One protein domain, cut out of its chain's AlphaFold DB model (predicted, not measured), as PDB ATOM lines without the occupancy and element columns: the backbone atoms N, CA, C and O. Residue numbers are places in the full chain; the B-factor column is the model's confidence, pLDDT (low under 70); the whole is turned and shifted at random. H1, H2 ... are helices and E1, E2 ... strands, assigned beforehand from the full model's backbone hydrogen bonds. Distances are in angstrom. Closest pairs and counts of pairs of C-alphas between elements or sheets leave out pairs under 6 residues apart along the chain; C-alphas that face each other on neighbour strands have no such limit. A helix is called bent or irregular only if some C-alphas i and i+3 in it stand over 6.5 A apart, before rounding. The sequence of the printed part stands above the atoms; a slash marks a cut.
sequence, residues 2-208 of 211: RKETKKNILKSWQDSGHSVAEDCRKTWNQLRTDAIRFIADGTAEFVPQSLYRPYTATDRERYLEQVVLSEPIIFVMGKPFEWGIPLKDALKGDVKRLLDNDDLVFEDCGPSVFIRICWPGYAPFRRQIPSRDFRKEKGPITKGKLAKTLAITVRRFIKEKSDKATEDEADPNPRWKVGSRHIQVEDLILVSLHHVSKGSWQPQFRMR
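Overview. This is residues 2 to 208 of the 211 residues of an uncharacterized protein of Hydnomerulius pinastri MD-312 (UniProt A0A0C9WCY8). A strongly twisted sheet of four strands, order E2, E1, E5, E4, curls round the long helix H5 on one face, and H2 packs on the other face, making three layers. Short helices H3 and H4 graze the sheet, long unnamed stretches link the parts, and residues 2 to 9 of H1 stick out. The printed part has 207 residues, with elements in the order H1, H2, H3, H4, E1, E2, E3, H5, E4, E5; the sheet is mixed. The class is mixed, helices and strands, with under half of the residues in named elements. The whole is compact, with a radius of gyration of the C-alphas of 17.5 A and spans of 55 by 43 by 37 A.

Along the chain. H1, residues 2 to 14, begins at C-alpha 2 (135.478, 275.739, 335.005) and is 19.3 A long. H2, residues 20 to 35, is 22.3 A long. H3, residues 57 to 65, is irregular, but only just: C-alphas 62 and 65 are 6.51 A apart. H4 holds residues 87 to 92, E1 112 to 117, E2 125 to 130 and E3 139 to 142. H5, residues 143 to 161, is 26.7 A long. E4, residues 188 to 197, is 23.8 A long and bends by 65 degrees at residue 191. E5, residues 200 to 207, is 23.3 A long and ends at C-alpha 207 (157.405, 245.862, 314.422).

Arrangement. E1 and E2 form an antiparallel hairpin, with N 115 and O 127 2.8 A apart. E1 and E5 are parallel, with N 116 and O 201 2.8 A apart. E4 and E5 form an antiparallel hairpin, with N 191 and O 204 3.0 A apart. H5 is on the sheet; its closest C-alphas to E2 are Phe 157 and Phe 125, 6.9 A. H2 is on the sheet at a height of 9.4 A and runs along the strands, at 12 degrees to E4 on the local plane. H4 touches H5 with residues 144 to 152 of H5 alone, closest at the C-alphas of Ala 90 and Lys 148, 4.6 A. H2 touches H3 at the C-alphas of Val 20 and Glu 65, 6.2 A. E3 pairs with no named strand, and H1 is apart from H2. Every O i to N i+4 pair is within hydrogen-bond range in H2, H3, H4 and H5, and 8 of 9 in H1.

Size, cuts and confidence. The C-alphas farthest apart, of Glu 4 and Arg 181, are 55.7 A apart. The printed part has no cut. The links H2 to H3, H3 to H4, H4 to E1 and H5 to E4 are long. Residues 2 to 18, 136 to 137 and 165 to 172 have pLDDT under 70.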
ATOM      1  N   ARG A   2     134.594 276.517 335.922       44.50
ATOM      2  CA  ARG A   2     135.478 275.739 335.005       44.50
ATOM      3  C   ARG A   2     135.675 276.293 333.575       44.50
ATOM      4  O   ARG A   2     136.583 275.854 332.878       44.50
ATOM      5  N   LYS A   3     134.825 277.217 333.107       35.12
ATOM      6  CA  LYS A   3     134.886 277.758 331.729       35.12
ATOM      7  C   LYS A   3     135.930 278.874 331.567       35.12
ATOM      8  O   LYS A   3     136.596 278.921 330.538       35.12
ATOM      9  N   GLU A   4     136.119 279.698 332.597       33.59
ATOM     10  CA  GLU A   4     137.078 280.814 332.592       33.59
ATOM     11  C   GLU A   4     138.529 280.315 332.618       33.59
ATOM     12  O   GLU A   4     139.383 280.812 331.891       33.59
ATOM     13  N   THR A   5     138.788 279.241 333.371       44.75
ATOM     14  CA  THR A   5     140.110 278.604 333.452       44.75
ATOM     15  C   THR A   5     140.544 278.014 332.108       44.75
ATOM     16  O   THR A   5     141.695 278.177 331.722       44.75
ATOM     17  N   LYS A   6     139.623 277.404 331.338       42.91
ATOM     18  CA  LYS A   6     139.929 276.920 329.977       42.91
ATOM     19  C   LYS A   6     140.226 278.078 329.014       42.91
ATOM     20  O   LYS A   6     141.165 277.971 328.237       42.91
ATOM     21  N   LYS A   7     139.488 279.195 329.087       43.94
ATOM     22  CA  LYS A   7     139.748 280.392 328.259       43.94
ATOM     23  C   LYS A   7     141.110 281.034 328.544       43.94
ATOM     24  O   LYS A   7     141.798 281.413 327.603       43.94
ATOM     25  N   ASN A   8     141.507 281.119 329.813       39.00
ATOM     26  CA  ASN A   8     142.794 281.706 330.197       39.00
ATOM     27  C   ASN A   8     143.989 280.836 329.784       39.00
ATOM     28  O   ASN A   8     145.015 281.377 329.382       39.00
ATOM     29  N   ILE A   9     143.831 279.509 329.791       49.47
ATOM     30  CA  ILE A   9     144.814 278.585 329.209       49.47
ATOM     31  C   ILE A   9     144.851 278.761 327.682       49.47
ATOM     32  O   ILE A   9     145.922 278.937 327.123       49.47
ATOM     33  N   LEU A  10     143.707 278.830 326.989       44.41
ATOM     34  CA  LEU A  10     143.686 279.068 325.534       44.41
ATOM     35  C   LEU A  10     144.454 280.336 325.116       44.41
ATOM     36  O   LEU A  10     145.164 280.310 324.113       44.41
ATOM     37  N   LYS A  11     144.343 281.417 325.897       45.00
ATOM     38  CA  LYS A  11     145.038 282.677 325.618       45.00
ATOM     39  C   LYS A  11     146.551 282.572 325.857       45.00
ATOM     40  O   LYS A  11     147.325 283.006 325.014       45.00
ATOM     41  N   SER A  12     146.983 281.911 326.937       43.72
ATOM     42  CA  SER A  12     148.417 281.778 327.238       43.72
ATOM     43  C   SER A  12     149.172 280.882 326.247       43.72
ATOM     44  O   SER A  12     150.380 281.030 326.102       43.72
ATOM     45  N   TRP A  13     148.486 279.955 325.570       47.00
ATOM     46  CA  TRP A  13     149.094 279.091 324.552       47.00
ATOM     47  C   TRP A  13     149.191 279.797 323.194       47.00
ATOM     48  O   TRP A  13     150.207 279.659 322.516       47.00
ATOM     49  N   GLN A  14     148.198 280.623 322.837       46.09
ATOM     50  CA  GLN A  14     148.236 281.468 321.635       46.09
ATOM     51  C   GLN A  14     149.324 282.552 321.707       46.09
ATOM     52  O   GLN A  14     149.975 282.821 320.701       46.09
ATOM     53  N   ASP A  15     149.581 283.105 322.895       45.31
ATOM     54  CA  ASP A  15     150.572 284.174 323.096       45.31
ATOM     55  C   ASP A  15     152.035 283.669 323.137       45.31
ATOM     56  O   ASP A  15     152.969 284.468 323.165       45.31
ATOM     57  N   SER A  16     152.264 282.348 323.121       50.41
ATOM     58  CA  SER A  16     153.598 281.747 323.302       50.41
ATOM     59  C   SER A  16     154.392 281.501 322.008       50.41
ATOM     60  O   SER A  16     155.547 281.088 322.069       50.41
ATOM     61  N   GLY A  17     153.805 281.728 320.826       49.38
ATOM     62  CA  GLY A  17     154.472 281.473 319.539       49.38
ATOM     63  C   GLY A  17     154.784 279.993 319.252       49.38
ATOM     64  O   GLY A  17     155.458 279.688 318.269       49.38
ATOM     65  N   HIS A  18     154.298 279.063 320.081       60.72
ATOM     66  CA  HIS A  18     154.491 277.626 319.907       60.72
ATOM     67  C   HIS A  18     153.567 277.060 318.821       60.72
ATOM     68  O   HIS A  18     152.342 277.179 318.885       60.72
ATOM     69  N   SER A  19     154.146 276.397 317.816       79.00
ATOM     70  CA  SER A  19     153.365 275.696 316.799       79.00
ATOM     71  C   SER A  19     152.832 274.374 317.356       79.00
ATOM     72  O   SER A  19     153.589 273.434 317.590       79.00
ATOM     73  N   VAL A  20     151.507 274.244 317.464       78.81
ATOM     74  CA  VAL A  20     150.802 272.996 317.830       78.81
ATOM     75  C   VAL A  20     151.297 271.785 317.014       78.81
ATOM     76  O   VAL A  20     151.409 270.663 317.514       78.81
ATOM     77  N   ALA A  21     151.642 272.003 315.741       78.62
ATOM     78  CA  ALA A  21     152.178 270.967 314.863       78.62
ATOM     79  C   ALA A  21     153.616 270.546 315.224       78.62
ATOM     80  O   ALA A  21     154.009 269.400 314.979       78.62
ATOM     81  N   GLU A  22     154.423 271.455 315.769       84.25
ATOM     82  CA  GLU A  22     155.752 271.135 316.290       84.25
ATOM     83  C   GLU A  22     155.662 270.350 317.588       84.25
ATOM     84  O   GLU A  22     156.371 269.356 317.723       84.25
ATOM     85  N   ASP A  23     154.756 270.719 318.489       86.25
ATOM     86  CA  ASP A  23     154.569 270.001 319.748       86.25
ATOM     87  C   ASP A  23     154.066 268.575 319.498       86.25
ATOM     88  O   ASP A  23     154.659 267.615 319.991       86.25
ATOM     89  N   CYS A  24     153.087 268.397 318.604       86.94
ATOM     90  CA  CYS A  24     152.644 267.066 318.172       86.94
ATOM     91  C   CYS A  24     153.812 266.220 317.623       86.94
ATOM     92  O   CYS A  24     153.929 265.028 317.923       86.94
ATOM     93  N   ARG A  25     154.720 266.839 316.853       87.56
ATOM     94  CA  ARG A  25     155.905 266.170 316.296       87.56
ATOM     95  C   ARG A  25     156.947 265.833 317.357       87.56
ATOM     96  O   ARG A  25     157.520 264.746 317.306       87.56
ATOM     97  N   LYS A  26     157.199 266.740 318.303       90.50
ATOM     98  CA  LYS A  26     158.087 266.494 319.444       90.50
ATOM     99  C   LYS A  26     157.570 265.302 320.242       90.50
ATOM    100  O   LYS A  26     158.315 264.345 320.423       90.50
ATOM    101  N   THR A  27     156.284 265.289 320.589       91.81
ATOM    102  CA  THR A  27     155.658 264.178 321.316       91.81
ATOM    103  C   THR A  27     155.703 262.867 320.524       91.81
ATOM    104  O   THR A  27     156.032 261.827 321.087       91.81
ATOM    105  N   TRP A  28     155.454 262.891 319.210       92.94
ATOM    106  CA  TRP A  28     155.593 261.710 318.339       92.94
ATOM    107  C   TRP A  28     156.992 261.082 318.402       92.94
ATOM    108  O   TRP A  28     157.126 259.861 318.513       92.94
ATOM    109  N   ASN A  29     158.039 261.908 318.352       92.56
ATOM    110  CA  ASN A  29     159.425 261.447 318.423       92.56
ATOM    111  C   ASN A  29     159.830 261.019 319.842       92.56
ATOM    112  O   ASN A  29     160.557 260.038 320.009       92.56
ATOM    113  N   GLN A  30     159.338 261.724 320.862       92.81
ATOM    114  CA  GLN A  30     159.620 261.414 322.258       92.81
ATOM    115  C   GLN A  30     159.049 260.046 322.646       92.81
ATOM    116  O   GLN A  30     159.789 259.195 323.133       92.81
ATOM    117  N   LEU A  31     157.779 259.771 322.319       91.12
ATOM    118  CA  LEU A  31     157.158 258.475 322.623       91.12
ATOM    119  C   LEU A  31     157.857 257.309 321.923       91.12
ATOM    120  O   LEU A  31     157.978 256.233 322.503       91.12
ATOM    121  N   ARG A  32     158.384 257.521 320.712       91.25
ATOM    122  CA  ARG A  32     159.204 256.514 320.030       91.25
ATOM    123  C   ARG A  32     160.461 256.167 320.835       91.25
ATOM    124  O   ARG A  32     160.825 254.999 320.914       91.25
ATOM    125  N   THR A  33     161.105 257.167 321.430       91.50
ATOM    126  CA  THR A  33     162.304 256.987 322.264       91.50
ATOM    127  C   THR A  33     161.971 256.321 323.598       91.50
ATOM    128  O   THR A  33     162.702 255.449 324.060       91.50
ATOM    129  N   ASP A  34     160.856 256.691 324.221       89.88
ATOM    130  CA  ASP A  34     160.482 256.142 325.526       89.88
ATOM    131  C   ASP A  34     159.963 254.705 325.423       89.88
ATOM    132  O   ASP A  34     160.310 253.860 326.250       89.88
ATOM    133  N   ALA A  35     159.225 254.389 324.356       89.06
ATOM    134  CA  ALA A  35     158.660 253.063 324.135       89.06
ATOM    135  C   ALA A  35     159.713 251.964 323.934       89.06
ATOM    136  O   ALA A  35     159.433 250.797 324.202       89.06
ATOM    137  N   ILE A  36     160.922 252.309 323.479       90.44
ATOM    138  CA  ILE A  36     161.995 251.325 323.282       90.44
ATOM    139  C   ILE A  36     162.799 251.033 324.553       90.44
ATOM    140  O   ILE A  36     163.606 250.109 324.549       90.44
ATOM    141  N   ARG A  37     162.573 251.776 325.648       88.00
ATOM    142  CA  ARG A  37     163.263 251.537 326.930       88.00
ATOM    143  C   ARG A  37     162.822 250.235 327.601       88.00
ATOM    144  O   ARG A  37     163.596 249.649 328.348       88.00
ATOM    145  N   PHE A  38     161.591 249.792 327.334       86.88
ATOM    146  CA  PHE A  38     160.996 248.594 327.927       86.88
ATOM    147  C   PHE A  38     160.276 247.768 326.856       86.88
ATOM    148  O   PHE A  38     159.097 247.988 326.564       86.88
ATOM    149  N   ILE A  39     161.004 246.815 326.270       89.12
ATOM    150  CA  ILE A  39     160.496 245.886 325.256       89.12
ATOM    151  C   ILE A  39     160.510 244.475 325.841       89.12
ATOM    152  O   ILE A  39     161.578 243.958 326.162       89.12
ATOM    153  N   ALA A  40     159.332 243.858 325.957       85.88
ATOM    154  CA  ALA A  40     159.203 242.449 326.321       85.88
ATOM    155  C   ALA A  40     158.945 241.564 325.087       85.88
ATOM    156  O   ALA A  40     159.583 240.523 324.955       85.88
ATOM    157  N   ASP A  41     158.062 241.985 324.168       82.19
ATOM    158  CA  ASP A  41     157.848 241.360 322.851       82.19
ATOM    159  C   ASP A  41     158.176 242.338 321.700       82.19
ATOM    160  O   ASP A  41     158.031 243.567 321.794       82.19
ATOM    161  N   GLY A  42     158.588 241.785 320.563       87.56
ATOM    162  CA  GLY A  42     158.875 242.515 319.332       87.56
ATOM    163  C   GLY A  42     160.242 243.194 319.251       87.56
ATOM    164  O   GLY A  42     161.180 242.861 319.962       87.56
ATOM    165  N   THR A  43     160.356 244.161 318.339       92.81
ATOM    166  CA  THR A  43     161.614 244.858 318.005       92.81
ATOM    167  C   THR A  43     161.552 246.334 318.384       92.81
ATOM    168  O   THR A  43     160.465 246.876 318.503       92.81
ATOM    169  N   ALA A  44     162.678 247.038 318.496       94.19
ATOM    170  CA  ALA A  44     162.678 248.497 318.672       94.19
ATOM    171  C   ALA A  44     162.315 249.280 317.387       94.19
ATOM    172  O   ALA A  44     162.319 250.513 317.383       94.19
ATOM    173  N   GLU A  45     162.023 248.589 316.282       94.94
ATOM    174  CA  GLU A  45     161.834 249.208 314.978       94.94
ATOM    175  C   GLU A  45     160.412 249.750 314.813       94.94
ATOM    176  O   GLU A  45     159.426 249.017 314.846       94.94
ATOM    177  N   PHE A  46     160.305 251.062 314.612       96.38
ATOM    178  CA  PHE A  46     159.041 251.734 314.325       96.38
ATOM    179  C   PHE A  46     158.810 251.846 312.825       96.38
ATOM    180  O   PHE A  46     159.737 252.160 312.078       96.38
ATOM    181  N   VAL A  47     157.551 251.702 312.408       96.12
ATOM    182  CA  VAL A  47     157.148 252.021 311.034       96.12
ATOM    183  C   VAL A  47     157.364 253.527 310.815       96.12
ATOM    184  O   VAL A  47     156.769 254.324 311.552       96.12
ATOM    185  N   PRO A  48     158.180 253.952 309.831       94.62
ATOM    186  CA  PRO A  48     158.575 255.346 309.647       94.62
ATOM    187  C   PRO A  48     157.473 256.152 308.945       94.62
ATOM    188  O   PRO A  48     157.653 256.682 307.855       94.62
ATOM    189  N   GLN A  49     156.301 256.231 309.573       94.25
ATOM    190  CA  GLN A  49     155.174 256.999 309.059       94.25
ATOM    191  C   GLN A  49     155.467 258.501 309.121       94.25
ATOM    192  O   GLN A  49     155.921 259.012 310.149       94.25
ATOM    193  N   SER A  50     155.126 259.225 308.056       92.19
ATOM    194  CA  SER A  50     155.069 260.686 308.096       92.19
ATOM    195  C   SER A  50     153.848 261.142 308.901       92.19
ATOM    196  O   SER A  50     152.792 260.510 308.863       92.19
ATOM    197  N   LEU A  51     153.969 262.232 309.661       92.50
ATOM    198  CA  LEU A  51     152.818 262.814 310.356       92.50
ATOM    199  C   LEU A  51     151.897 263.509 309.354       92.50
ATOM    200  O   LEU A  51     152.338 264.392 308.614       92.50
ATOM    201  N   TYR A  52     150.617 263.140 309.368       92.62
ATOM    202  CA  TYR A  52     149.598 263.776 308.543       92.62
ATOM    203  C   TYR A  52     149.550 265.285 308.792       92.62
ATOM    204  O   TYR A  52     149.574 265.749 309.932       92.62
ATOM    205  N   ARG A  53     149.407 266.046 307.706       87.12
ATOM    206  CA  ARG A  53     149.101 267.475 307.744       87.12
ATOM    207  C   ARG A  53     148.041 267.805 306.701       87.12
ATOM    208  O   ARG A  53     148.082 267.238 305.609       87.12
ATOM    209  N   PRO A  54     147.111 268.725 306.995       85.75
ATOM    210  CA  PRO A  54     146.242 269.288 305.977       85.75
ATOM    211  C   PRO A  54     147.051 269.970 304.862       85.75
ATOM    212  O   PRO A  54     148.068 270.624 305.109       85.75
ATOM    213  N   TYR A  55     146.588 269.797 303.626       82.00
ATOM    214  CA  TYR A  55     147.330 270.181 302.424       82.00
ATOM    215  C   TYR A  55     147.312 271.690 302.160       82.00
ATOM    216  O   TYR A  55     148.334 272.262 301.779       82.00
ATOM    217  N   THR A  56     146.176 272.349 302.388       83.94
ATOM    218  CA  THR A  56     146.017 273.786 302.119       83.94
ATOM    219  C   THR A  56     146.363 274.621 303.351       83.94
ATOM    220  O   THR A  56     146.247 274.148 304.481       83.94
ATOM    221  N   ALA A  57     146.799 275.869 303.148       79.88
ATOM    222  CA  ALA A  57     147.082 276.789 304.254       79.88
ATOM    223  C   ALA A  57     145.828 277.050 305.102       79.88
ATOM    224  O   ALA A  57     145.879 276.931 306.320       79.88
ATOM    225  N   THR A  58     144.686 277.273 304.452       82.00
ATOM    226  CA  THR A  58     143.391 277.469 305.115       82.00
ATOM    227  C   THR A  58     142.974 276.259 305.955       82.00
ATOM    228  O   THR A  58     142.488 276.415 307.075       82.00
ATOM    229  N   ASP A  59     143.186 275.034 305.463       84.00
ATOM    230  CA  ASP A  59     142.893 273.835 306.253       84.00
ATOM    231  C   ASP A  59     143.869 273.660 307.421       84.00
ATOM    232  O   ASP A  59     143.469 273.165 308.477       84.00
ATOM    233  N   ARG A  60     145.143 274.043 307.260       84.56
ATOM    234  CA  ARG A  60     146.113 274.023 308.366       84.56
ATOM    235  C   ARG A  60     145.694 274.986 309.465       84.56
ATOM    236  O   ARG A  60     145.613 274.565 310.616       84.56
ATOM    237  N   GLU A  61     145.327 276.207 309.107       82.31
ATOM    238  CA  GLU A  61     144.843 277.195 310.064       82.31
ATOM    239  C   GLU A  61     143.626 276.653 310.839       82.31
ATOM    240  O   GLU A  61     143.625 276.570 312.069       82.31
ATOM    241  N   ARG A  62     142.615 276.159 310.113       82.38
ATOM    242  CA  ARG A  62     141.343 275.697 310.690       82.38
ATOM    243  C   ARG A  62     141.446 274.409 311.512       82.38
ATOM    244  O   ARG A  62     140.658 274.214 312.442       82.38
ATOM    245  N   TYR A  63     142.322 273.482 311.127       83.50
ATOM    246  CA  TYR A  63     142.355 272.129 311.692       83.50
ATOM    247  C   TYR A  63     143.616 271.808 312.500       83.50
ATOM    248  O   TYR A  63     143.631 270.761 313.151       83.50
ATOM    249  N   LEU A  64     144.636 272.667 312.484       81.50
ATOM    250  CA  LEU A  64     145.844 272.534 313.303       81.50
ATOM    251  C   LEU A  64     146.069 273.751 314.194       81.50
ATOM    252  O   LEU A  64     146.153 273.596 315.404       81.50
ATOM    253  N   GLU A  65     146.182 274.941 313.609       80.38
ATOM    254  CA  GLU A  65     146.736 276.105 314.315       80.38
ATOM    255  C   GLU A  65     145.725 276.723 315.287       80.38
ATOM    256  O   GLU A  65     146.077 277.105 316.398       80.38
ATOM    257  N   GLN A  66     144.442 276.746 314.917       81.94
ATOM    258  CA  GLN A  66     143.363 277.266 315.764       81.94
ATOM    259  C   GLN A  66     142.724 276.191 316.662       81.94
ATOM    260  O   GLN A  66     141.597 276.354 317.140       81.94
ATOM    261  N   VAL A  67     143.390 275.048 316.858       81.88
ATOM    262  CA  VAL A  67     142.813 273.882 317.538       81.88
ATOM    263  C   VAL A  67     143.720 273.415 318.663       81.88
ATOM    264  O   VAL A  67     144.908 273.188 318.471       81.88
ATOM    265  N   VAL A  68     143.125 273.183 319.832       84.00
ATOM    266  CA  VAL A  68     143.794 272.469 320.919       84.00
ATOM    267  C   VAL A  68     143.718 270.977 320.617       84.00
ATOM    268  O   VAL A  68     142.636 270.381 320.647       84.00
ATOM    269  N   LEU A  69     144.858 270.388 320.263       89.50
ATOM    270  CA  LEU A  69     144.971 268.945 320.091       89.50
ATOM    271  C   LEU A  69     144.959 268.261 321.459       89.50
ATOM    272  O   LEU A  69     145.309 268.840 322.482       89.50
ATOM    273  N   SER A  70     144.494 267.021 321.463       91.31
ATOM    274  CA  SER A  70     144.425 266.206 322.672       91.31
ATOM    275  C   SER A  70     145.745 265.477 322.856       91.31
ATOM    276  O   SER A  70     146.400 265.139 321.865       91.31
ATOM    277  N   GLU A  71     146.081 265.172 324.106       92.56
ATOM    278  CA  GLU A  71     147.220 264.311 324.409       92.56
ATOM    279  C   GLU A  71     147.101 262.953 323.694       92.56
ATOM    280  O   GLU A  71     145.984 262.461 323.461       92.56
ATOM    281  N   PRO A  72     148.229 262.326 323.319       95.94
ATOM    282  CA  PRO A  72     148.202 261.010 322.705       95.94
ATOM    283  C   PRO A  72     147.598 259.965 323.640       95.94
ATOM    284  O   PRO A  72     147.887 259.919 324.833       95.94
ATOM    285  N   ILE A  73     146.824 259.048 323.070       97.56
ATOM    286  CA  ILE A  73     146.367 257.858 323.787       97.56
ATOM    287  C   ILE A  73     147.480 256.816 323.691       97.56
ATOM    288  O   ILE A  73     147.799 256.353 322.596       97.56
ATOM    289  N   ILE A  74     148.072 256.450 324.826       97.69
ATOM    290  CA  ILE A  74     149.201 255.513 324.901       97.69
ATOM    291  C   ILE A  74     148.694 254.120 325.276       97.69
ATOM    292  O   ILE A  74     147.926 253.963 326.225       97.69
ATOM    293  N   PHE A  75     149.141 253.095 324.555       97.75
ATOM    294  CA  PHE A  75     148.834 251.698 324.845       97.75
ATOM    295  C   PHE A  75     150.014 251.073 325.585       97.75
ATOM    296  O   PHE A  75     151.138 251.094 325.093       97.75
ATOM    297  N   VAL A  76     149.762 250.514 326.766       96.81
ATOM    298  CA  VAL A  76     150.782 249.872 327.604       96.81
ATOM    299  C   VAL A  76     150.219 248.554 328.100       96.81
ATOM    300  O   VAL A  76     149.091 248.508 328.588       96.81
ATOM    301  N   MET A  77     150.984 247.483 327.961       95.94
ATOM    302  CA  MET A  77     150.617 246.168 328.469       95.94
ATOM    303  C   MET A  77     151.278 245.954 329.830       95.94
ATOM    304  O   MET A  77     152.436 246.307 330.028       95.94
ATOM    305  N   GLY A  78     150.542 245.376 330.775       94.88
ATOM    306  CA  GLY A  78     151.056 244.939 332.069       94.88
ATOM    307  C   GLY A  78     151.451 243.462 332.062       94.88
ATOM    308  O   GLY A  78     150.863 242.657 331.338       94.88
ATOM    309  N   LYS A  79     152.407 243.104 332.929       90.81
ATOM    310  CA  LYS A  79     152.833 241.724 333.256       90.81
ATOM    311  C   LYS A  79     153.171 240.827 332.031       90.81
ATOM    312  O   LYS A  79     152.362 239.972 331.675       90.81
ATOM    313  N   PRO A  80     154.374 240.948 331.429       90.69
ATOM    314  CA  PRO A  80     155.393 241.965 331.701       90.69
ATOM    315  C   PRO A  80     154.949 243.354 331.232       90.69
ATOM    316  O   PRO A  80     154.072 243.481 330.376       90.69
ATOM    317  N   PHE A  81     155.529 244.379 331.857       92.44
ATOM    318  CA  PHE A  81     155.336 245.765 331.449       92.44
ATOM    319  C   PHE A  81     156.009 245.998 330.094       92.44
ATOM    320  O   PHE A  81     157.203 245.741 329.954       92.44
ATOM    321  N   GLU A  82     155.258 246.489 329.115       93.00
ATOM    322  CA  GLU A  82     155.794 246.858 327.807       93.00
ATOM    323  C   GLU A  82     154.930 247.910 327.116       93.00
ATOM    324  O   GLU A  82     153.717 248.001 327.325       93.00
ATOM    325  N   TRP A  83     155.568 248.697 326.254       94.94
ATOM    326  CA  TRP A  83     154.868 249.672 325.434       94.94
ATOM    327  C   TRP A  83     154.248 249.017 324.203       94.94
ATOM    328  O   TRP A  83     154.918 248.397 323.366       94.94
ATOM    329  N   GLY A  84     152.951 249.257 324.074       96.56
ATOM    330  CA  GLY A  84     152.109 248.843 322.974       96.56
ATOM    331  C   GLY A  84     151.407 247.505 323.169       96.56
ATOM    332  O   GLY A  84     151.799 246.667 323.973       96.56
ATOM    333  N   ILE A  85     150.338 247.316 322.399       97.44
ATOM    334  CA  ILE A  85     149.554 246.081 322.327       97.44
ATOM    335  C   ILE A  85     149.747 245.428 320.951       97.44
ATOM    336  O   ILE A  85     149.571 246.106 319.930       97.44
ATOM    337  N   PRO A  86     150.078 244.124 320.868       97.56
ATOM    338  CA  PRO A  86     150.103 243.418 319.594       97.56
ATOM    339  C   PRO A  86     148.737 243.486 318.900       97.56
ATOM    340  O   PRO A  86     147.706 243.133 319.480       97.56
ATOM    341  N   LEU A  87     148.706 243.902 317.631       98.31
ATOM    342  CA  LEU A  87     147.443 244.042 316.899       98.31
ATOM    343  C   LEU A  87     146.717 242.699 316.728       98.31
ATOM    344  O   LEU A  87     145.486 242.677 316.694       98.31
ATOM    345  N   LYS A  88     147.452 241.578 316.696       97.56
ATOM    346  CA  LYS A  88     146.880 240.220 316.733       97.56
ATOM    347  C   LYS A  88     145.991 239.974 317.962       97.56
ATOM    348  O   LYS A  88     144.943 239.337 317.837       97.56
ATOM    349  N   ASP A  89     146.372 240.500 319.123       97.38
ATOM    350  CA  ASP A  89     145.687 240.272 320.396       97.38
ATOM    351  C   ASP A  89     144.495 241.230 320.497       97.38
ATOM    352  O   ASP A  89     143.360 240.810 320.744       97.38
ATOM    353  N   ALA A  90     144.703 242.493 320.110       98.06
ATOM    354  CA  ALA A  90     143.635 243.479 319.968       98.06
ATOM    355  C   ALA A  90     142.521 243.017 319.001       98.06
ATOM    356  O   ALA A  90     141.337 243.202 319.294       98.06
ATOM    357  N   LEU A  91     142.858 242.366 317.877       97.88
ATOM    358  CA  LEU A  91     141.877 241.797 316.938       97.88
ATOM    359  C   LEU A  91     140.984 240.739 317.594       97.88
ATOM    360  O   LEU A  91     139.763 240.748 317.397       97.88
ATOM    361  N   LYS A  92     141.584 239.856 318.396       97.69
ATOM    362  CA  LYS A  92     140.864 238.840 319.176       97.69
ATOM    363  C   LYS A  92     140.043 239.467 320.308       97.69
ATOM    364  O   LYS A  92     139.062 238.882 320.753       97.69
ATOM    365  N   GLY A  93     140.349 240.709 320.684       95.50
ATOM    366  CA  GLY A  93     139.778 241.373 321.853       95.50
ATOM    367  C   GLY A  93     140.442 240.925 323.151       95.50
ATOM    368  O   GLY A  93     139.853 241.101 324.213       95.50
ATOM    369  N   ASP A  94     141.643 240.350 323.067       96.69
ATOM    370  CA  ASP A  94     142.447 240.021 324.235       96.69
ATOM    371  C   ASP A  94     143.166 241.281 324.723       96.69
ATOM    372  O   ASP A  94     144.306 241.573 324.368       96.69
ATOM    373  N   VAL A  95     142.423 242.089 325.476       96.56
ATOM    374  CA  VAL A  95     142.880 243.369 326.033       96.56
ATOM    375  C   VAL A  95     143.032 243.304 327.552       96.56
ATOM    376  O   VAL A  95     143.212 244.331 328.189       96.56
ATOM    377  N   LYS A  96     142.994 242.108 328.156       95.81
ATOM    378  CA  LYS A  96     143.042 241.945 329.623       95.81
ATOM    379  C   LYS A  96     144.335 242.473 330.242       95.81
ATOM    380  O   LYS A  96     144.344 242.906 331.387       95.81
ATOM    381  N   ARG A  97     145.434 242.399 329.489       95.81
ATOM    382  CA  ARG A  97     146.743 242.928 329.888       95.81
ATOM    383  C   ARG A  97     146.918 244.409 329.551       95.81
ATOM    384  O   ARG A  97     147.884 244.994 330.026       95.81
ATOM    385  N   LEU A  98     146.040 245.006 328.743       97.81
ATOM    386  CA  LEU A  98     146.123 246.426 328.416       97.81
ATOM    387  C   LEU A  98     145.804 247.230 329.678       97.81
ATOM    388  O   LEU A  98     144.718 247.103 330.241       97.81
ATOM    389  N   LEU A  99     146.751 248.049 330.124       97.44
ATOM    390  CA  LEU A  99     146.523 248.941 331.252       97.44
ATOM    391  C   LEU A  99     145.433 249.950 330.889       97.44
ATOM    392  O   LEU A  99     145.415 250.501 329.777       97.44
ATOM    393  N   ASP A 100     144.523 250.142 331.841       96.62
ATOM    394  CA  ASP A 100     143.396 251.066 331.740       96.62
ATOM    395  C   ASP A 100     142.476 250.741 330.550       96.62
ATOM    396  O   ASP A 100     141.973 251.615 329.847       96.62
ATOM    397  N   ASN A 101     142.292 249.446 330.250       96.44
ATOM    398  CA  ASN A 101     141.499 249.008 329.096       96.44
ATOM    399  C   ASN A 101     140.039 249.518 329.120       96.44
ATOM    400  O   ASN A 101     139.439 249.678 328.052       96.44
ATOM    401  N   ASP A 102     139.500 249.786 330.309       95.88
ATOM    402  CA  ASP A 102     138.136 250.268 330.531       95.88
ATOM    403  C   ASP A 102     138.031 251.803 330.554       95.88
ATOM    404  O   ASP A 102     136.918 252.328 330.513       95.88
ATOM    405  N   ASP A 103     139.157 252.528 330.533       96.12
ATOM    406  CA  ASP A 103     139.154 253.991 330.511       96.12
ATOM    407  C   ASP A 103     138.463 254.516 329.257       96.12
ATOM    408  O   ASP A 103     138.694 254.048 328.133       96.12
ATOM    409  N   LEU A 104     137.626 255.528 329.459       95.31
ATOM    410  CA  LEU A 104     136.932 256.215 328.386       95.31
ATOM    411  C   LEU A 104     137.910 257.100 327.619       95.31
ATOM    412  O   LEU A 104     138.670 257.878 328.189       95.31
ATOM    413  N   VAL A 105     137.870 256.996 326.298       95.69
ATOM    414  CA  VAL A 105     138.654 257.831 325.389       95.69
ATOM    415  C   VAL A 105     137.722 258.573 324.443       95.69
ATOM    416  O   VAL A 105     136.593 258.152 324.202       95.69
ATOM    417  N   PHE A 106     138.205 259.678 323.871       94.12
ATOM    418  CA  PHE A 106     137.429 260.543 322.972       94.12
ATOM    419  C   PHE A 106     136.214 261.239 323.612       94.12
ATOM    420  O   PHE A 106     135.264 261.577 322.904       94.12
ATOM    421  N   GLU A 107     136.245 261.510 324.919       89.94
ATOM    422  CA  GLU A 107     135.144 262.178 325.637       89.94
ATOM    423  C   GLU A 107     134.748 263.524 325.002       89.94
ATOM    424  O   GLU A 107     133.564 263.800 324.793       89.94
ATOM    425  N   ASP A 108     135.746 264.309 324.591       87.38
ATOM    426  CA  ASP A 108     135.572 265.623 323.960       87.38
ATOM    427  C   ASP A 108     135.411 265.561 322.426       87.38
ATOM    428  O   ASP A 108     135.382 266.590 321.745       87.38
ATOM    429  N   CYS A 109     135.308 264.365 321.838       89.88
ATOM    430  CA  CYS A 109     135.121 264.223 320.397       89.88
ATOM    431  C   CYS A 109     133.636 264.247 319.994       89.88
ATOM    432  O   CYS A 109     132.732 263.802 320.717       89.88
ATOM    433  N   GLY A 110     133.394 264.698 318.756       89.62
ATOM    434  CA  GLY A 110     132.127 264.474 318.051       89.62
ATOM    435  C   GLY A 110     131.844 262.976 317.853       89.62
ATOM    436  O   GLY A 110     132.648 262.157 318.279       89.62
ATOM    437  N   PRO A 111     130.746 262.576 317.186       91.50
ATOM    438  CA  PRO A 111     130.279 261.177 317.118       91.50
ATOM    439  C   PRO A 111     131.232 260.197 316.405       91.50
ATOM    440  O   PRO A 111     131.060 258.979 316.474       91.50
ATOM    441  N   SER A 112     132.233 260.723 315.701       95.19
ATOM    442  CA  SER A 112     133.209 259.947 314.949       95.19
ATOM    443  C   SER A 112     134.517 260.711 314.793       95.19
ATOM    444  O   SER A 112     134.507 261.942 314.761       95.19
ATOM    445  N   VAL A 113     135.605 259.977 314.576       97.06
ATOM    446  CA  VAL A 113     136.923 260.516 314.216       97.06
ATOM    447  C   VAL A 113     137.470 259.799 312.981       97.06
ATOM    448  O   VAL A 113     137.038 258.694 312.650       97.06
ATOM    449  N   PHE A 114     138.428 260.411 312.291       97.94
ATOM    450  CA  PHE A 114     139.164 259.791 311.194       97.94
ATOM    451  C   PHE A 114     140.497 259.238 311.683       97.94
ATOM    452  O   PHE A 114     141.316 259.970 312.218       97.94
ATOM    453  N   ILE A 115     140.749 257.961 311.423       98.50
ATOM    454  CA  ILE A 115     142.067 257.350 311.563       98.50
ATOM    455  C   ILE A 115     142.843 257.574 310.271       98.50
ATOM    456  O   ILE A 115     142.330 257.267 309.192       98.50
ATOM    457  N   ARG A 116     144.057 258.114 310.376       98.00
ATOM    458  CA  ARG A 116     145.004 258.352 309.281       98.00
ATOM    459  C   ARG A 116     146.142 257.348 309.376       98.00
ATOM    460  O   ARG A 116     146.672 257.164 310.459       98.00
ATOM    461  N   ILE A 117     146.524 256.722 308.269       98.00
ATOM    462  CA  ILE A 117     147.719 255.874 308.186       98.00
ATOM    463  C   ILE A 117     148.553 256.391 307.016       98.00
ATOM    464  O   ILE A 117     148.136 256.300 305.862       98.00
ATOM    465  N   CYS A 118     149.714 256.954 307.331       96.00
ATOM    466  CA  CYS A 118     150.675 257.483 306.366       96.00
ATOM    467  C   CYS A 118     151.833 256.491 306.250       96.00
ATOM    468  O   CYS A 118     152.918 256.714 306.783       96.00
ATOM    469  N   TRP A 119     151.549 255.343 305.639       95.69
ATOM    470  CA  TRP A 119     152.493 254.235 305.537       95.69
ATOM    471  C   TRP A 119     153.555 254.500 304.456       95.69
ATOM    472  O   TRP A 119     153.185 254.977 303.382       95.69
ATOM    473  N   PRO A 120     154.839 254.173 304.692       93.25
ATOM    474  CA  PRO A 120     155.898 254.368 303.700       93.25
ATOM    475  C   PRO A 120     155.576 253.713 302.348       93.25
ATOM    476  O   PRO A 120     155.245 252.530 302.299       93.25
ATOM    477  N   GLY A 121     155.670 254.470 301.254       89.19
ATOM    478  CA  GLY A 121     155.453 253.961 299.895       89.19
ATOM    479  C   GLY A 121     153.989 253.789 299.458       89.19
ATOM    480  O   GLY A 121     153.748 253.271 298.371       89.19
ATOM    481  N   TYR A 122     152.995 254.211 300.251       90.81
ATOM    482  CA  TYR A 122     151.579 254.174 299.848       90.81
ATOM    483  C   TYR A 122     150.890 255.530 300.037       90.81
ATOM    484  O   TYR A 122     151.164 256.224 301.019       90.81
ATOM    485  N   ALA A 123     149.882 255.849 299.204       90.38
ATOM    486  CA  ALA A 123     149.019 257.004 299.463       90.38
ATOM    487  C   ALA A 123     148.431 256.936 300.874       90.38
ATOM    488  O   ALA A 123     147.984 255.847 301.286       90.38
ATOM    489  N   PRO A 124     148.306 258.096 301.552       92.31
ATOM    490  CA  PRO A 124     147.648 258.205 302.840       92.31
ATOM    491  C   PRO A 124     146.295 257.498 302.853       92.31
ATOM    492  O   PRO A 124     145.396 257.778 302.058       92.31
ATOM    493  N   PHE A 125     146.136 256.586 303.801       96.00
ATOM    494  CA  PHE A 125     144.879 255.903 304.045       96.00
ATOM    495  C   PHE A 125     144.093 256.638 305.128       96.00
ATOM    496  O   PHE A 125     144.660 257.128 306.110       96.00
ATOM    497  N   ARG A 126     142.768 256.701 304.975       96.75
ATOM    498  CA  ARG A 126     141.880 257.218 306.017       96.75
ATOM    499  C   ARG A 126     140.660 256.337 306.214       96.75
ATOM    500  O   ARG A 126     140.087 255.835 305.252       96.75
ATOM    501  N   ARG A 127     140.203 256.236 307.458       97.69
ATOM    502  CA  ARG A 127     138.953 255.556 307.801       97.69
ATOM    503  C   ARG A 127     138.250 256.270 308.940       97.69
ATOM    504  O   ARG A 127     138.870 256.568 309.950       97.69
ATOM    505  N   GLN A 128     136.950 256.493 308.802       97.81
ATOM    506  CA  GLN A 128     136.125 256.977 309.901       97.81
ATOM    507  C   GLN A 128     135.815 255.835 310.875       97.81
ATOM    508  O   GLN A 128     135.451 254.734 310.450       97.81
ATOM    509  N   ILE A 129     135.943 256.101 312.171       96.94
ATOM    510  CA  ILE A 129     135.530 255.190 313.239       96.94
ATOM    511  C   ILE A 129     134.579 255.920 314.195       96.94
ATOM    512  O   ILE A 129     134.706 257.137 314.369       96.94
ATOM    513  N   PRO A 130     133.619 255.213 314.814       94.88
ATOM    514  CA  PRO A 130     132.819 255.798 315.880       94.88
ATOM    515  C   PRO A 130     133.717 256.111 317.082       94.88
ATOM    516  O   PRO A 130     134.585 255.316 317.437       94.88
ATOM    517  N   SER A 131     133.496 257.262 317.707       93.69
ATOM    518  CA  SER A 131     134.145 257.657 318.969       93.69
ATOM    519  C   SER A 131     133.292 257.318 320.194       93.69
ATOM    520  O   SER A 131     133.734 257.499 321.325       93.69
ATOM    521  N   ARG A 132     132.063 256.839 319.969       91.44
ATOM    522  CA  ARG A 132     131.072 256.522 320.999       91.44
ATOM    523  C   ARG A 132     130.521 255.112 320.818       91.44
ATOM    524  O   ARG A 132     130.387 254.639 319.686       91.44
ATOM    525  N   ASP A 133     130.187 254.453 321.921       84.31
ATOM    526  CA  ASP A 133     129.308 253.291 321.901       84.31
ATOM    527  C   ASP A 133     127.858 253.772 321.745       84.31
ATOM    528  O   ASP A 133     127.403 254.718 322.390       84.31
ATOM    529  N   PHE A 134     127.144 253.141 320.818       74.88
ATOM    530  CA  PHE A 134     125.750 253.439 320.505       74.88
ATOM    531  C   PHE A 134     124.810 252.279 320.862       74.88
ATOM    532  O   PHE A 134     123.600 252.431 320.722       74.88
ATOM    533  N   ARG A 135     125.342 251.113 321.265       70.81
ATOM    534  CA  ARG A 135     124.573 249.863 321.404       70.81
ATOM    535  C   ARG A 135     124.299 249.444 322.847       70.81
ATOM    536  O   ARG A 135     123.261 248.835 323.068       70.81
ATOM    537  N   LYS A 136     125.211 249.697 323.793       64.69
ATOM    538  CA  LYS A 136     125.045 249.296 325.206       64.69
ATOM    539  C   LYS A 136     124.720 250.491 326.095       64.69
ATOM    540  O   LYS A 136     123.571 250.687 326.466       64.69
ATOM    541  N   GLU A 137     125.718 251.326 326.349       66.19
ATOM    542  CA  GLU A 137     125.579 252.593 327.061       66.19
ATOM    543  C   GLU A 137     126.012 253.699 326.107       66.19
ATOM    544  O   GLU A 137     127.074 253.614 325.490       66.19
ATOM    545  N   LYS A 138     125.166 254.716 325.918       80.06
ATOM    546  CA  LYS A 138     125.509 255.855 325.061       80.06
ATOM    547  C   LYS A 138     126.640 256.630 325.733       80.06
ATOM    548  O   LYS A 138     126.387 257.396 326.656       80.06
ATOM    549  N   GLY A 139     127.865 256.456 325.256       86.06
ATOM    550  CA  GLY A 139     129.038 257.071 325.868       86.06
ATOM    551  C   GLY A 139     130.280 256.977 324.989       86.06
ATOM    552  O   GLY A 139     130.231 256.339 323.939       86.06
ATOM    553  N   PRO A 140     131.382 257.641 325.361       91.81
ATOM    554  CA  PRO A 140     132.676 257.478 324.702       91.81
ATOM    555  C   PRO A 140     133.122 256.006 324.699       91.81
ATOM    556  O   PRO A 140     132.706 255.221 325.550       91.81
ATOM    557  N   ILE A 141     133.924 255.593 323.717       95.06
ATOM    558  CA  ILE A 141     134.434 254.212 323.676       95.06
ATOM    559  C   ILE A 141     135.520 253.992 324.733       95.06
ATOM    560  O   ILE A 141     136.245 254.919 325.079       95.06
ATOM    561  N   THR A 142     135.693 252.748 325.184       96.38
ATOM    562  CA  THR A 142     136.828 252.387 326.045       96.38
ATOM    563  C   THR A 142     138.128 252.254 325.249       96.38
ATOM    564  O   THR A 142     138.120 251.962 324.043       96.38
ATOM    565  N   LYS A 143     139.271 252.393 325.921       97.56
ATOM    566  CA  LYS A 143     140.614 252.203 325.353       97.56
ATOM    567  C   LYS A 143     140.807 250.808 324.742       97.56
ATOM    568  O   LYS A 143     141.353 250.680 323.643       97.56
ATOM    569  N   GLY A 144     140.292 249.758 325.383       97.69
ATOM    570  CA  GLY A 144     140.302 248.388 324.861       97.69
ATOM    571  C   GLY A 144     139.457 248.237 323.594       97.69
ATOM    572  O   GLY A 144     139.876 247.606 322.615       97.69
ATOM    573  N   LYS A 145     138.287 248.890 323.545       96.75
ATOM    574  CA  LYS A 145     137.450 248.936 322.338       96.75
ATOM    575  C   LYS A 145     138.131 249.700 321.203       96.75
ATOM    576  O   LYS A 145     138.048 249.271 320.044       96.75
ATOM    577  N   LEU A 146     138.815 250.798 321.523       98.06
ATOM    578  CA  LEU A 146     139.618 251.561 320.575       98.06
ATOM    579  C   LEU A 146     140.745 250.699 319.994       98.06
ATOM    580  O   LEU A 146     140.848 250.616 318.770       98.06
ATOM    581  N   ALA A 147     141.519 249.992 320.826       98.56
ATOM    582  CA  ALA A 147     142.599 249.108 320.374       98.56
ATOM    583  C   ALA A 147     142.102 248.088 319.335       98.56
ATOM    584  O   ALA A 147     142.656 247.977 318.238       98.56
ATOM    585  N   LYS A 148     140.984 247.405 319.624       98.38
ATOM    586  CA  LYS A 148     140.354 246.462 318.685       98.38
ATOM    587  C   LYS A 148     139.906 247.137 317.387       98.38
ATOM    588  O   LYS A 148     140.098 246.594 316.298       98.38
ATOM    589  N   THR A 149     139.320 248.328 317.482       98.12
ATOM    590  CA  THR A 149     138.852 249.100 316.320       98.12
ATOM    591  C   THR A 149     140.013 249.544 315.425       98.12
ATOM    592  O   THR A 149     139.913 249.467 314.195       98.12
ATOM    593  N   LEU A 150     141.137 249.947 316.021       98.62
ATOM    594  CA  LEU A 150     142.367 250.279 315.303       98.62
ATOM    595  C   LEU A 150     142.956 249.047 314.618       98.62
ATOM    596  O   LEU A 150     143.273 249.115 313.435       98.62
ATOM    597  N   ALA A 151     142.995 247.898 315.292       98.62
ATOM    598  CA  ALA A 151     143.488 246.659 314.698       98.62
ATOM    599  C   ALA A 151     142.655 246.218 313.474       98.62
ATOM    600  O   ALA A 151     143.202 245.852 312.432       98.62
ATOM    601  N   ILE A 152     141.322 246.345 313.543       98.62
ATOM    602  CA  ILE A 152     140.425 246.117 312.395       98.62
ATOM    603  C   ILE A 152     140.712 247.113 311.262       98.62
ATOM    604  O   ILE A 152     140.712 246.731 310.090       98.62
ATOM    605  N   THR A 153     140.953 248.380 311.605       98.56
ATOM    606  CA  THR A 153     141.273 249.442 310.641       98.56
ATOM    607  C   THR A 153     142.583 249.154 309.910       98.56
ATOM    608  O   THR A 153     142.612 249.231 308.683       98.56
ATOM    609  N   VAL A 154     143.629 248.742 310.632       98.38
ATOM    610  CA  VAL A 154     144.933 248.368 310.066       98.38
ATOM    611  C   VAL A 154     144.823 247.126 309.189       98.38
ATOM    612  O   VAL A 154     145.314 247.131 308.065       98.38
ATOM    613  N   ARG A 155     144.105 246.086 309.634       97.94
ATOM    614  CA  ARG A 155     143.859 244.894 308.806       97.94
ATOM    615  C   ARG A 155     143.182 245.252 307.483       97.94
ATOM    616  O   ARG A 155     143.495 244.665 306.450       97.94
ATOM    617  N   ARG A 156     142.259 246.220 307.497       97.44
ATOM    618  CA  ARG A 156     141.621 246.702 306.269       97.44
ATOM    619  C   ARG A 156     142.585 247.489 305.392       97.44
ATOM    620  O   ARG A 156     142.607 247.237 304.198       97.44
ATOM    621  N   PHE A 157     143.387 248.380 305.974       97.50
ATOM    622  CA  PHE A 157     144.452 249.078 305.255       97.50
ATOM    623  C   PHE A 157     145.381 248.088 304.532       97.50
ATOM    624  O   PHE A 157     145.551 248.201 303.323       97.50
ATOM    625  N   ILE A 158     145.889 247.070 305.237       96.94
ATOM    626  CA  ILE A 158     146.772 246.046 304.658       96.94
ATOM    627  C   ILE A 158     146.074 245.308 303.514       96.94
ATOM    628  O   ILE A 158     146.658 245.152 302.449       96.94
ATOM    629  N   LYS A 159     144.808 244.912 303.695       95.38
ATOM    630  CA  LYS A 159     144.023 244.262 302.635       95.38
ATOM    631  C   LYS A 159     143.805 245.167 301.415       95.38
ATOM    632  O   LYS A 159     143.840 244.693 300.294       95.38
ATOM    633  N   GLU A 160     143.545 246.458 301.614       94.12
ATOM    634  CA  GLU A 160     143.309 247.402 300.511       94.12
ATOM    635  C   GLU A 160     144.595 247.783 299.761       94.12
ATOM    636  O   GLU A 160     144.525 248.262 298.624       94.12
ATOM    637  N   LYS A 161     145.759 247.612 300.396       92.38
ATOM    638  CA  LYS A 161     147.071 247.948 299.832       92.38
ATOM    639  C   LYS A 161     147.892 246.731 299.392       92.38
ATOM    640  O   LYS A 161     148.875 246.933 298.690       92.38
ATOM    641  N   SER A 162     147.494 245.501 299.736       87.88
ATOM    642  CA  SER A 162     148.230 244.274 299.379       87.88
ATOM    643  C   SER A 162     148.395 244.085 297.875       87.88
ATOM    644  O   SER A 162     149.421 243.577 297.432       87.88
ATOM    645  N   ASP A 163     147.393 244.520 297.110       78.56
ATOM    646  CA  ASP A 163     147.317 244.305 295.661       78.56
ATOM    647  C   ASP A 163     147.726 245.558 294.873       78.56
ATOM    648  O   ASP A 163     147.677 245.574 293.645       78.56
ATOM    649  N   LYS A 164     148.117 246.630 295.572       77.94
ATOM    650  CA  LYS A 164     148.531 247.891 294.953       77.94
ATOM    651  C   LYS A 164     150.050 247.970 294.906       77.94
ATOM    652  O   LYS A 164     150.724 247.656 295.889       77.94
ATOM    653  N   ALA A 165     150.577 248.425 293.771       66.00
ATOM    654  CA  ALA A 165     151.965 248.856 293.695       66.00
ATOM    655  C   ALA A 165     152.209 249.981 294.714       66.00
ATOM    656  O   ALA A 165     151.304 250.767 295.014       66.00
ATOM    657  N   THR A 166     153.415 250.021 295.277       67.88
ATOM    658  CA  THR A 166     153.871 251.194 296.024       67.88
ATOM    659  C   THR A 166     153.923 252.371 295.055       67.88
ATOM    660  O   THR A 166     154.388 252.211 293.931       67.88
ATOM    661  N   GLU A 167     153.386 253.520 295.457       64.62
ATOM    662  CA  GLU A 167     153.232 254.682 294.564       64.62
ATOM    663  C   GLU A 167     154.574 255.349 294.236       64.62
ATOM    664  O   GLU A 167     154.698 255.988 293.195       64.62
ATOM    665  N   ASP A 168     155.586 255.144 295.082       54.72
ATOM    666  CA  ASP A 168     156.968 255.513 294.790       54.72
ATOM    667  C   ASP A 168     157.672 254.369 294.053       54.72
ATOM    668  O   ASP A 168     158.201 253.441 294.668       54.72
ATOM    669  N   GLU A 169     157.709 254.445 292.721       50.22
ATOM    670  CA  GLU A 169     158.619 253.631 291.897       50.22
ATOM    671  C   GLU A 169     160.095 254.039 292.089       50.22
ATOM    672  O   GLU A 169     160.993 253.268 291.761       50.22
ATOM    673  N   ALA A 170     160.353 255.230 292.648       49.75
ATOM    674  CA  ALA A 170     161.691 255.812 292.785       49.75
ATOM    675  C   ALA A 170     162.472 255.357 294.037       49.75
ATOM    676  O   ALA A 170     163.699 255.360 294.014       49.75
ATOM    677  N   ASP A 171     161.789 254.946 295.110       52.03
ATOM    678  CA  ASP A 171     162.408 254.308 296.285       52.03
ATOM    679  C   ASP A 171     161.399 253.368 296.967       52.03
ATOM    680  O   ASP A 171     160.892 253.644 298.064       52.03
ATOM    681  N   PRO A 172     161.031 252.252 296.313       54.81
ATOM    682  CA  PRO A 172     160.184 251.260 296.932       54.81
ATOM    683  C   PRO A 172     161.054 250.506 297.926       54.81
ATOM    684  O   PRO A 172     161.513 249.418 297.606       54.81
ATOM    685  N   ASN A 173     161.311 251.063 299.114       71.06
ATOM    686  CA  ASN A 173     161.981 250.313 300.169       71.06
ATOM    687  C   ASN A 173     161.104 249.092 300.492       71.06
ATOM    688  O   ASN A 173     160.109 249.212 301.226       71.06
ATOM    689  N   PRO A 174     161.425 247.907 299.938       79.50
ATOM    690  CA  PRO A 174     160.456 246.830 299.811       79.50
ATOM    691  C   PRO A 174     160.156 246.213 301.176       79.50
ATOM    692  O   PRO A 174     159.139 245.542 301.343       79.50
ATOM    693  N   ARG A 175     160.996 246.511 302.178       89.38
ATOM    694  CA  ARG A 175     160.826 246.080 303.562       89.38
ATOM    695  C   ARG A 175     159.521 246.577 304.179       89.38
ATOM    696  O   ARG A 175     158.934 245.872 304.986       89.38
ATOM    697  N   TRP A 176     159.018 247.747 303.765       92.50
ATOM    698  CA  TRP A 176     157.759 248.298 304.283       92.50
ATOM    699  C   TRP A 176     156.529 247.855 303.497       92.50
ATOM    700  O   TRP A 176     155.426 248.315 303.780       92.50
ATOM    701  N   LYS A 177     156.661 246.972 302.510       92.88
ATOM    702  CA  LYS A 177     155.503 246.528 301.738       92.88
ATOM    703  C   LYS A 177     154.535 245.742 302.632       92.88
ATOM    704  O   LYS A 177     154.951 244.993 303.514       92.88
ATOM    705  N   VAL A 178     153.233 245.903 302.414       94.06
ATOM    706  CA  VAL A 178     152.192 245.165 303.151       94.06
ATOM    707  C   VAL A 178     151.550 244.102 302.265       94.06
ATOM    708  O   VAL A 178     151.494 244.259 301.046       94.06
ATOM    709  N   GLY A 179     151.065 243.008 302.858       91.62
ATOM    710  CA  GLY A 179     150.356 241.947 302.131       91.62
ATOM    711  C   GLY A 179     150.752 240.528 302.540       91.62
ATOM    712  O   GLY A 179     151.519 240.326 303.474       91.62
ATOM    713  N   SER A 180     150.223 239.527 301.829       85.88
ATOM    714  CA  SER A 180     150.309 238.096 302.192       85.88
ATOM    715  C   SER A 180     151.726 237.534 302.339       85.88
ATOM    716  O   SER A 180     151.911 236.562 303.063       85.88
ATOM    717  N   ARG A 181     152.718 238.131 301.671       87.88
ATOM    718  CA  ARG A 181     154.138 237.734 301.738       87.88
ATOM    719  C   ARG A 181     155.030 238.780 302.408       87.88
ATOM    720  O   ARG A 181     156.251 238.663 302.346       87.88
ATOM    721  N   HIS A 182     154.439 239.832 302.962       93.25
ATOM    722  CA  HIS A 182     155.163 240.981 303.503       93.25
ATOM    723  C   HIS A 182     154.610 241.323 304.891       93.25
ATOM    724  O   HIS A 182     154.261 240.412 305.636       93.25
ATOM    725  N   ILE A 183     154.551 242.601 305.269       95.94
ATOM    726  CA  ILE A 183     154.026 242.997 306.577       95.94
ATOM    727  C   ILE A 183     152.522 242.705 306.645       95.94
ATOM    728  O   ILE A 183     151.730 243.190 305.826       95.94
ATOM    729  N   GLN A 184     152.135 241.928 307.654       96.50
ATOM    730  CA  GLN A 184     150.754 241.618 308.006       96.50
ATOM    731  C   GLN A 184     150.350 242.318 309.308       96.50
ATOM    732  O   GLN A 184     151.163 242.935 309.994       96.50
ATOM    733  N   VAL A 185     149.066 242.254 309.669       97.19
ATOM    734  CA  VAL A 185     148.576 242.931 310.883       97.19
ATOM    735  C   VAL A 185     149.161 242.294 312.148       97.19
ATOM    736  O   VAL A 185     149.395 242.978 313.137       97.19
ATOM    737  N   GLU A 186     149.459 240.999 312.105       96.56
ATOM    738  CA  GLU A 186     150.063 240.215 313.180       96.56
ATOM    739  C   GLU A 186     151.523 240.602 313.463       96.56
ATOM    740  O   GLU A 186     152.032 240.318 314.552       96.56
ATOM    741  N   ASP A 187     152.166 241.286 312.513       97.19
ATOM    742  CA  ASP A 187     153.546 241.763 312.606       97.19
ATOM    743  C   ASP A 187     153.657 243.119 313.309       97.19
ATOM    744  O   ASP A 187     154.758 243.651 313.448       97.19
ATOM    745  N   LEU A 188     152.535 243.696 313.748       98.06
ATOM    746  CA  LEU A 188     152.474 245.061 314.255       98.06
ATOM    747  C   LEU A 188     152.043 245.131 315.716       98.06
ATOM    748  O   LEU A 188     151.152 244.417 316.184       98.06
ATOM    749  N   ILE A 189     152.657 246.077 316.415       98.06
ATOM    750  CA  ILE A 189     152.347 246.482 317.781       98.06
ATOM    751  C   ILE A 189     151.864 247.934 317.727       98.06
ATOM    752  O   ILE A 189     152.546 248.806 317.187       98.06
ATOM    753  N   LEU A 190     150.675 248.196 318.269       98.50
ATOM    754  CA  LEU A 190     150.111 249.540 318.404       98.50
ATOM    755  C   LEU A 190     150.641 250.186 319.679       98.50
ATOM    756  O   LEU A 190     150.343 249.690 320.760       98.50
ATOM    757  N   VAL A 191     151.382 251.289 319.551       98.00
ATOM    758  CA  VAL A 191     152.057 251.956 320.680       98.00
ATOM    759  C   VAL A 191     151.265 253.160 321.181       98.00
ATOM    760  O   VAL A 191     151.012 253.290 322.375       98.00
ATOM    761  N   SER A 192     150.828 254.028 320.272       98.12
ATOM    762  CA  SER A 192     150.101 255.252 320.613       98.12
ATOM    763  C   SER A 192     149.136 255.665 319.503       98.12
ATOM    764  O   SER A 192     149.213 255.187 318.367       98.12
ATOM    765  N   LEU A 193     148.214 256.571 319.827       98.44
ATOM    766  CA  LEU A 193     147.330 257.249 318.887       98.44
ATOM    767  C   LEU A 193     147.389 258.761 319.136       98.44
ATOM    768  O   LEU A 193     147.005 259.230 320.203       98.44
ATOM    769  N   HIS A 194     147.836 259.524 318.142       97.50
ATOM    770  CA  HIS A 194     148.062 260.968 318.249       97.50
ATOM    771  C   HIS A 194     146.915 261.760 317.620       97.50
ATOM    772  O   HIS A 194     146.518 261.451 316.495       97.50
ATOM    773  N   HIS A 195     146.414 262.798 318.295       95.12
ATOM    774  CA  HIS A 195     145.487 263.761 317.695       95.12
ATOM    775  C   HIS A 195     146.312 264.667 316.778       95.12
ATOM    776  O   HIS A 195     147.003 265.556 317.256       95.12
ATOM    777  N   VAL A 196     146.327 264.382 315.476       94.12
ATOM    778  CA  VAL A 196     147.235 265.043 314.516       94.12
ATOM    779  C   VAL A 196     146.609 266.242 313.831       94.12
ATOM    780  O   VAL A 196     147.333 267.071 313.310       94.12
ATOM    781  N   SER A 197     145.280 266.325 313.798       93.31
ATOM    782  CA  SER A 197     144.510 267.508 313.412       93.31
ATOM    783  C   SER A 197     143.089 267.355 313.938       93.31
ATOM    784  O   SER A 197     142.679 266.238 314.242       93.31
ATOM    785  N   LYS A 198     142.283 268.419 313.962       91.44
ATOM    786  CA  LYS A 198     140.878 268.354 314.397       91.44
ATOM    787  C   LYS A 198     140.136 267.174 313.763       91.44
ATOM    788  O   LYS A 198     139.979 267.098 312.543       91.44
ATOM    789  N   GLY A 199     139.691 266.244 314.606       93.06
ATOM    790  CA  GLY A 199     138.938 265.060 314.188       93.06
ATOM    791  C   GLY A 199     139.742 264.014 313.406       93.06
ATOM    792  O   GLY A 199     139.143 263.056 312.925       93.06
ATOM    793  N   SER A 200     141.064 264.162 313.270       95.88
ATOM    794  CA  SER A 200     141.962 263.175 312.661       95.88
ATOM    795  C   SER A 200     143.014 262.702 313.660       95.88
ATOM    796  O   SER A 200     143.727 263.493 314.270       95.88
ATOM    797  N   TRP A 201     143.136 261.388 313.775       97.81
ATOM    798  CA  TRP A 201     144.051 260.718 314.679       97.81
ATOM    799  C   TRP A 201     144.949 259.761 313.905       97.81
ATOM    800  O   TRP A 201     144.498 259.124 312.953       97.81
ATOM    801  N   GLN A 202     146.210 259.648 314.304       98.38
ATOM    802  CA  GLN A 202     147.190 258.810 313.622       98.38
ATOM    803  C   GLN A 202     147.831 257.819 314.598       98.38
ATOM    804  O   GLN A 202     148.366 258.244 315.625       98.38
ATOM    805  N   PRO A 203     147.768 256.506 314.319       98.44
ATOM    806  CA  PRO A 203     148.390 255.494 315.150       98.44
ATOM    807  C   PRO A 203     149.884 255.395 314.855       98.44
ATOM    808  O   PRO A 203     150.316 255.496 313.703       98.44
ATOM    809  N   GLN A 204     150.666 255.152 315.897       98.00
ATOM    810  CA  GLN A 204     152.088 254.859 315.805       98.00
ATOM    811  C   GLN A 204     152.314 253.355 316.008       98.00
ATOM    812  O   GLN A 204     151.744 252.749 316.922       98.00
ATOM    813  N   PHE A 205     153.141 252.753 315.148       97.94
ATOM    814  CA  PHE A 205     153.353 251.307 315.107       97.94
ATOM    815  C   PHE A 205     154.818 250.931 315.283       97.94
ATOM    816  O   PHE A 205     155.706 251.590 314.738       97.94
ATOM    817  N   ARG A 206     155.026 249.808 315.968       96.19
ATOM    818  CA  ARG A 206     156.303 249.110 316.116       96.19
ATOM    819  C   ARG A 206     156.205 247.711 315.509       96.19
ATOM    820  O   ARG A 206     155.123 247.121 315.487       96.19
ATOM    821  N   MET A 207     157.321 247.189 315.019       96.75
ATOM    822  CA  MET A 207     157.405 245.862 314.422       96.75
ATOM    823  C   MET A 207     157.543 244.787 315.499       96.75
ATOM    824  O   MET A 207     158.358 244.896 316.417       96.75
ATOM    825  N   ARG A 208     156.761 243.714 315.366       94.94
ATOM    826  CA  ARG A 208     156.794 242.535 316.241       94.94
ATOM    827  C   ARG A 208     157.877 241.527 315.851       94.94
ATOM    828  O   ARG A 208     158.240 240.672 316.647       94.94
TER     829      ARG A 208